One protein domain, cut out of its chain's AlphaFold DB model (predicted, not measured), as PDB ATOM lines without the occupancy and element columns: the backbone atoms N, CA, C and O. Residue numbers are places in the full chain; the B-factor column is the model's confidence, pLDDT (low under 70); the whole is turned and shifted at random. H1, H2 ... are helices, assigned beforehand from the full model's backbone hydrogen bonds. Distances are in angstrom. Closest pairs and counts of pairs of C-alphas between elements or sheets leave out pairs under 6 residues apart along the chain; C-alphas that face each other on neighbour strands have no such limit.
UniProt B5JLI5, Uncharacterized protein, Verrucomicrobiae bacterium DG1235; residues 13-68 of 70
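This is residues 13 to 68 of the 70 residues of an uncharacterized protein of Verrucomicrobiae bacterium DG1235 (UniProt B5JLI5). A short helix, H1, leads into a long loop, residues 21 to 41, that swings out and folds back into the longer helix H2; a tail, residues 58 to 68, then returns toward H1's end. The printed part has 56 residues with two named helices, H1 then H2, and no named strand; the class is all helix, with under half of the residues in named elements. It is only just compact, close to loose, with a radius of gyration of the C-alphas of 12.0 A, and elongated, spanning 35 by 23 by 19 A.

H1 is residues 13 to 20, from C-alpha 13 at (-1.475, -1.622, 46.954). H2 is residues 42 to 57, 21.8 A long, ending at C-alpha 57 at (21.348, 2.655, 39.490).

H1 runs mainly along x and H2 mainly along y. H1 and H2 are apart. In H2 every O i to N i+4 pair is within hydrogen-bond range; in H1 3 of 4 are.

The farthest C-alphas, of Pro 40 and Thr 66, are 35.8 A apart. The link from H1 to H2 is long, with 21 residues. The printed part has no cut, and no printed residue is under 70 in pLDDT.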
ATOM      1  N   SER A  13      -2.217  -0.565  46.257       96.75
ATOM      2  CA  SER A  13      -1.475  -1.622  46.954       96.75
ATOM      3  C   SER A  13      -0.548  -2.363  45.996       96.75
ATOM      4  O   SER A  13       0.623  -2.526  46.306       96.75
ATOM      5  N   TRP A  14      -1.043  -2.701  44.802       97.50
ATOM      6  CA  TRP A  14      -0.270  -3.403  43.780       97.50
ATOM      7  C   TRP A  14       0.974  -2.611  43.354       97.50
ATOM      8  O   TRP A  14       2.070  -3.164  43.308       97.50
ATOM      9  N   CYS A  15       0.850  -1.296  43.121       97.12
ATOM     10  CA  CYS A  15       2.025  -0.491  42.781       97.12
ATOM     11  C   CYS A  15       2.978  -0.305  43.973       97.12
ATOM     12  O   CYS A  15       4.197  -0.337  43.794       97.12
ATOM     13  N   LEU A  16       2.450  -0.151  45.192       97.69
ATOM     14  CA  LEU A  16       3.276   0.015  46.388       97.69
ATOM     15  C   LEU A  16       4.056  -1.245  46.753       97.69
ATOM     16  O   LEU A  16       5.159  -1.116  47.279       97.69
ATOM     17  N   ASP A  17       3.529  -2.432  46.474       97.56
ATOM     18  CA  ASP A  17       4.251  -3.682  46.716       97.56
ATOM     19  C   ASP A  17       5.510  -3.747  45.835       97.56
ATOM     20  O   ASP A  17       6.605  -3.968  46.352       97.56
ATOM     21  N   CYS A  18       5.406  -3.369  44.555       97.00
ATOM     22  CA  CYS A  18       6.566  -3.203  43.670       97.00
ATOM     23  C   CYS A  18       7.506  -2.067  44.124       97.00
ATOM     24  O   CYS A  18       8.722  -2.200  44.063       97.00
ATOM     25  N   HIS A  19       6.982  -0.948  44.637       97.69
ATOM     26  CA  HIS A  19       7.834   0.131  45.164       97.69
ATOM     27  C   HIS A  19       8.589  -0.258  46.449       97.69
ATOM     28  O   HIS A  19       9.616   0.351  46.762       97.69
ATOM     29  N   ARG A  20       8.075  -1.223  47.221       97.62
ATOM     30  CA  ARG A  20       8.724  -1.755  48.430       97.62
ATOM     31  C   ARG A  20       9.718  -2.868  48.118       97.62
ATOM     32  O   ARG A  20      10.718  -2.953  48.824       97.62
ATOM     33  N   HIS A  21       9.451  -3.645  47.070       97.94
ATOM     34  CA  HIS A  21      10.257  -4.786  46.634       97.94
ATOM     35  C   HIS A  21      10.597  -4.716  45.134       97.94
ATOM     36  O   HIS A  21      10.251  -5.621  44.369       97.94
ATOM     37  N   PRO A  22      11.249  -3.636  44.661       97.81
ATOM     38  CA  PRO A  22      11.525  -3.473  43.235       97.81
ATOM     39  C   PRO A  22      12.453  -4.570  42.688       97.81
ATOM     40  O   PRO A  22      12.384  -4.902  41.504       97.81
ATOM     41  N   GLU A  23      13.290  -5.177  43.528       97.88
ATOM     42  CA  GLU A  23      14.209  -6.257  43.161       97.88
ATOM     43  C   GLU A  23      13.508  -7.481  42.553       97.88
ATOM     44  O   GLU A  23      14.099  -8.194  41.743       97.88
ATOM     45  N   GLU A  24      12.238  -7.701  42.887       97.50
ATOM     46  CA  GLU A  24      11.458  -8.837  42.395       97.50
ATOM     47  C   GLU A  24      10.964  -8.645  40.952       97.50
ATOM     48  O   GLU A  24      10.601  -9.622  40.301       97.50
ATOM     49  N   ALA A  25      10.978  -7.412  40.429       96.00
ATOM     50  CA  ALA A  25      10.390  -7.075  39.127       96.00
ATOM     51  C   ALA A  25      11.327  -6.310  38.172       96.00
ATOM     52  O   ALA A  25      11.026  -6.178  36.980       96.00
ATOM     53  N   LEU A  26      12.449  -5.778  38.666       96.62
ATOM     54  CA  LEU A  26      13.417  -5.044  37.847       96.62
ATOM     55  C   LEU A  26      14.064  -5.943  36.789       96.62
ATOM     56  O   LEU A  26      14.550  -7.027  37.086       96.62
ATOM     57  N   ARG A  27      14.143  -5.455  35.552       95.75
ATOM     58  CA  ARG A  27      14.744  -6.180  34.426       95.75
ATOM     59  C   ARG A  27      15.871  -5.382  33.763       95.75
ATOM     60  O   ARG A  27      15.891  -4.153  33.893       95.75
ATOM     61  N   PRO A  28      16.780  -6.049  33.033       95.56
ATOM     62  CA  PRO A  28      17.776  -5.389  32.195       95.56
ATOM     63  C   PRO A  28      17.142  -4.432  31.175       95.56
ATOM     64  O   PRO A  28      16.027  -4.648  30.702       95.56
ATOM     65  N   ILE A  29      17.853  -3.353  30.834       95.12
ATOM     66  CA  ILE A  29      17.332  -2.282  29.961       95.12
ATOM     67  C   ILE A  29      17.089  -2.780  28.531       95.12
ATOM     68  O   ILE A  29      16.136  -2.361  27.876       95.12
ATOM     69  N   ASP A  30      17.944  -3.672  28.052       96.88
ATOM     70  CA  ASP A  30      17.846  -4.344  26.757       96.88
ATOM     71  C   ASP A  30      16.660  -5.316  26.664       96.88
ATOM     72  O   ASP A  30      16.194  -5.601  25.564       96.88
ATOM     73  N   GLU A  31      16.095  -5.727  27.799       97.75
ATOM     74  CA  GLU A  31      14.972  -6.667  27.887       97.75
ATOM     75  C   GLU A  31      13.623  -5.979  28.188       97.75
ATOM     76  O   GLU A  31      12.599  -6.630  28.403       97.75
ATOM     77  N   VAL A  32      13.576  -4.640  28.194       96.75
ATOM     78  CA  VAL A  32      12.354  -3.873  28.514       96.75
ATOM     79  C   VAL A  32      11.212  -4.140  27.534       96.75
ATOM     80  O   VAL A  32      10.056  -4.205  27.945       96.75
ATOM     81  N   PHE A  33      11.527  -4.320  26.252       97.50
ATOM     82  CA  PHE A  33      10.535  -4.568  25.199       97.50
ATOM     83  C   PHE A  33      10.348  -6.055  24.872       97.50
ATOM     84  O   PHE A  33       9.545  -6.387  24.002       97.50
ATOM     85  N   ASN A  34      11.066  -6.946  25.560       97.81
ATOM     86  CA  ASN A  34      10.866  -8.381  25.441       97.81
ATOM     87  C   ASN A  34       9.684  -8.804  26.329       97.81
ATOM     88  O   ASN A  34       9.752  -8.754  27.561       97.81
ATOM     89  N   LEU A  35       8.578  -9.181  25.687       95.56
ATOM     90  CA  LEU A  35       7.348  -9.585  26.374       95.56
ATOM     91  C   LEU A  35       7.445 -10.989  26.985       95.56
ATOM     92  O   LEU A  35       6.731 -11.264  27.944       95.56
ATOM     93  N   ASP A  36       8.360 -11.823  26.486       96.75
ATOM     94  CA  ASP A  36       8.594 -13.195  26.954       96.75
ATOM     95  C   ASP A  36       9.755 -13.273  27.957       96.75
ATOM     96  O   ASP A  36      10.291 -14.347  28.234       96.75
ATOM     97  N   TRP A  37      10.212 -12.125  28.466       96.75
ATOM     98  CA  TRP A  37      11.368 -12.089  29.343       96.75
ATOM     99  C   TRP A  37      11.090 -12.771  30.683       96.75
ATOM    100  O   TRP A  37      10.258 -12.322  31.474       96.75
ATOM    101  N   GLU A  38      11.891 -13.790  30.966       96.12
ATOM    102  CA  GLU A  38      12.028 -14.412  32.273       96.12
ATOM    103  C   GLU A  38      13.505 -14.407  32.666       96.12
ATOM    104  O   GLU A  38      14.392 -14.685  31.852       96.12
ATOM    105  N   HIS A  39      13.795 -14.104  33.931       96.75
ATOM    106  CA  HIS A  39      15.172 -14.113  34.396       96.75
ATOM    107  C   HIS A  39      15.747 -15.547  34.313       96.75
ATOM    108  O   HIS A  39      15.183 -16.462  34.918       96.75
ATOM    109  N   PRO A  40      16.906 -15.782  33.661       95.81
ATOM    110  CA  PRO A  40      17.431 -17.135  33.416       95.81
ATOM    111  C   PRO A  40      17.793 -17.899  34.701       95.81
ATOM    112  O   PRO A  40      17.861 -19.125  34.716       95.81
ATOM    113  N   GLY A  41      18.022 -17.175  35.800       95.94
ATOM    114  CA  GLY A  41      18.219 -17.735  37.143       95.94
ATOM    115  C   GLY A  41      16.932 -17.975  37.948       95.94
ATOM    116  O   GLY A  41      17.021 -18.205  39.157       95.94
ATOM    117  N   GLY A  42      15.752 -17.856  37.332       96.56
ATOM    118  CA  GLY A  42      14.456 -17.942  38.005       96.56
ATOM    119  C   GLY A  42      14.248 -16.850  39.069       96.56
ATOM    120  O   GLY A  42      14.980 -15.855  39.077       96.56
ATOM    121  N   PRO A  43      13.299 -17.041  40.009       96.19
ATOM    122  CA  PRO A  43      12.967 -16.044  41.034       96.19
ATOM    123  C   PRO A  43      14.152 -15.635  41.919       96.19
ATOM    124  O   PRO A  43      14.327 -14.464  42.229       96.19
ATOM    125  N   LEU A  44      15.026 -16.578  42.286       96.88
ATOM    126  CA  LEU A  44      16.215 -16.261  43.087       96.88
ATOM    127  C   LEU A  44      17.230 -15.422  42.301       96.88
ATOM    128  O   LEU A  44      17.850 -14.515  42.860       96.88
ATOM    129  N   GLY A  45      17.401 -15.718  41.009       97.25
ATOM    130  CA  GLY A  45      18.243 -14.920  40.123       97.25
ATOM    131  C   GLY A  45      17.693 -13.509  39.937       97.25
ATOM    132  O   GLY A  45      18.457 -12.557  40.051       97.25
ATOM    133  N   GLN A  46      16.376 -13.396  39.741       97.69
ATOM    134  CA  GLN A  46      15.642 -12.137  39.627       97.69
ATOM    135  C   GLN A  46      15.912 -11.227  40.827       97.69
ATOM    136  O   GLN A  46      16.433 -10.128  40.655       97.69
ATOM    137  N   THR A  47      15.655 -11.708  42.046       97.94
ATOM    138  CA  THR A  47      15.874 -10.919  43.264       97.94
ATOM    139  C   THR A  47      17.340 -10.507  43.412       97.94
ATOM    140  O   THR A  47      17.634  -9.360  43.740       97.94
ATOM    141  N   LYS A  48      18.288 -11.415  43.142       98.00
ATOM    142  CA  LYS A  48      19.720 -11.105  43.258       98.00
ATOM    143  C   LYS A  48      20.153 -10.023  42.261       98.00
ATOM    144  O   LYS A  48      20.784  -9.049  42.670       98.00
ATOM    145  N   ALA A  49      19.803 -10.184  40.986       97.38
ATOM    146  CA  ALA A  49      20.118  -9.212  39.944       97.38
ATOM    147  C   ALA A  49      19.411  -7.872  40.201       97.38
ATOM    148  O   ALA A  49      20.012  -6.815  40.034       97.38
ATOM    149  N   GLY A  50      18.167  -7.909  40.681       97.62
ATOM    150  CA  GLY A  50      17.408  -6.727  41.074       97.62
ATOM    151  C   GLY A  50      18.087  -5.933  42.190       97.62
ATOM    152  O   GLY A  50      18.224  -4.719  42.070       97.62
ATOM    153  N   LEU A  51      18.586  -6.600  43.238       98.12
ATOM    154  CA  LEU A  51      19.340  -5.952  44.323       98.12
ATOM    155  C   LEU A  51      20.634  -5.287  43.827       98.12
ATOM    156  O   LEU A  51      20.962  -4.173  44.245       98.12
ATOM    157  N   GLU A  52      21.362  -5.951  42.927       97.31
ATOM    158  CA  GLU A  52      22.546  -5.379  42.275       97.31
ATOM    159  C   GLU A  52      22.157  -4.147  41.443       97.31
ATOM    160  O   GLU A  52      22.745  -3.073  41.611       97.31
ATOM    161  N   PHE A  53      21.090  -4.249  40.649       96.94
ATOM    162  CA  PHE A  53      20.604  -3.172  39.793       96.94
ATOM    163  C   PHE A  53      20.129  -1.948  40.586       96.94
ATOM    164  O   PHE A  53      20.450  -0.814  40.223       96.94
ATOM    165  N   ILE A  54      19.436  -2.157  41.712       97.75
ATOM    166  CA  ILE A  54      19.040  -1.087  42.640       97.75
ATOM    167  C   ILE A  54      20.262  -0.308  43.111       97.75
ATOM    168  O   ILE A  54      20.249   0.925  43.090       97.75
ATOM    169  N   LYS A  55      21.323  -1.013  43.512       97.50
ATOM    170  CA  LYS A  55      22.556  -0.399  44.009       97.50
ATOM    171  C   LYS A  55      23.304   0.346  42.905       97.50
ATOM    172  O   LYS A  55      23.727   1.478  43.120       97.50
ATOM    173  N   GLU A  56      23.464  -0.270  41.738       97.12
ATOM    174  CA  GLU A  56      24.181   0.320  40.600       97.12
ATOM    175  C   GLU A  56      23.497   1.572  40.057       97.12
ATOM    176  O   GLU A  56      24.159   2.524  39.639       97.12
ATOM    177  N   ARG A  57      22.161   1.576  40.056       95.69
ATOM    178  CA  ARG A  57      21.348   2.655  39.490       95.69
ATOM    179  C   ARG A  57      20.790   3.616  40.532       95.69
ATOM    180  O   ARG A  57      20.130   4.580  40.152       95.69
ATOM    181  N   ASN A  58      21.074   3.377  41.811       97.12
ATOM    182  CA  ASN A  58      20.556   4.144  42.940       97.12
ATOM    183  C   ASN A  58      19.022   4.300  42.879       97.12
ATOM    184  O   ASN A  58      18.484   5.406  42.954       97.12
ATOM    185  N   ILE A  59      18.322   3.182  42.669       97.00
ATOM    186  CA  ILE A  59      16.863   3.156  42.512       97.00
ATOM    187  C   ILE A  59      16.203   3.303  43.885       97.00
ATOM    188  O   ILE A  59      16.379   2.465  44.765       97.00
ATOM    189  N   THR A  60      15.408   4.358  44.055       96.38
ATOM    190  CA  THR A  60      14.651   4.630  45.285       96.38
ATOM    191  C   THR A  60      13.196   4.970  44.945       96.38
ATOM    192  O   THR A  60      12.867   6.155  44.800       96.38
ATOM    193  N   PRO A  61      12.315   3.969  44.760       96.81
ATOM    194  CA  PRO A  61      10.921   4.218  44.421       96.81
ATOM    195  C   PRO A  61      10.221   5.002  45.541       96.81
ATOM    196  O   PRO A  61      10.461   4.746  46.725       96.81
ATOM    197  N   PRO A  62       9.355   5.972  45.211       96.50
ATOM    198  CA  PRO A  62       8.689   6.772  46.225       96.50
ATOM    199  C   PRO A  62       7.639   5.941  46.969       96.50
ATOM    200  O   PRO A  62       6.815   5.271  46.353       96.50
ATOM    201  N   GLN A  63       7.618   6.036  48.297       96.44
ATOM    202  CA  GLN A  63       6.581   5.416  49.140       96.44
ATOM    203  C   GLN A  63       5.678   6.449  49.832       96.44
ATOM    204  O   GLN A  63       4.764   6.093  50.571       96.44
ATOM    205  N   SER A  64       5.926   7.742  49.602       96.31
ATOM    206  CA  SER A  64       5.095   8.833  50.104       96.31
ATOM    207  C   SER A  64       3.923   9.121  49.165       96.31
ATOM    208  O   SER A  64       4.019   8.935  47.952       96.31
ATOM    209  N   CYS A  65       2.838   9.684  49.711       95.94
ATOM    210  CA  CYS A  65       1.673  10.092  48.917       95.94
ATOM    211  C   CYS A  65       2.048  11.069  47.792       95.94
ATOM    212  O   CYS A  65       1.510  10.976  46.695       95.94
ATOM    213  N   THR A  66       3.018  11.956  48.036       95.75
ATOM    214  CA  THR A  66       3.508  12.945  47.063       95.75
ATOM    215  C   THR A  66       4.216  12.338  45.851       95.75
ATOM    216  O   THR A  66       4.408  13.037  44.859       95.75
ATOM    217  N   GLY A  67       4.589  11.052  45.902       93.81
ATOM    218  CA  GLY A  67       5.158  10.345  44.755       93.81
ATOM    219  C   GLY A  67       4.179  10.222  43.584       93.81
ATOM    220  O   GLY A  67       4.599  10.281  42.432       93.81
ATOM    221  N   CYS A  68       2.879  10.108  43.881       95.81
ATOM    222  CA  CYS A  68       1.831   9.882  42.880       95.81
ATOM    223  C   CYS A  68       0.673  10.894  42.981       95.81
ATOM    224  O   CYS A  68       0.155  11.342  41.960       95.81
TER     225      CYS A  68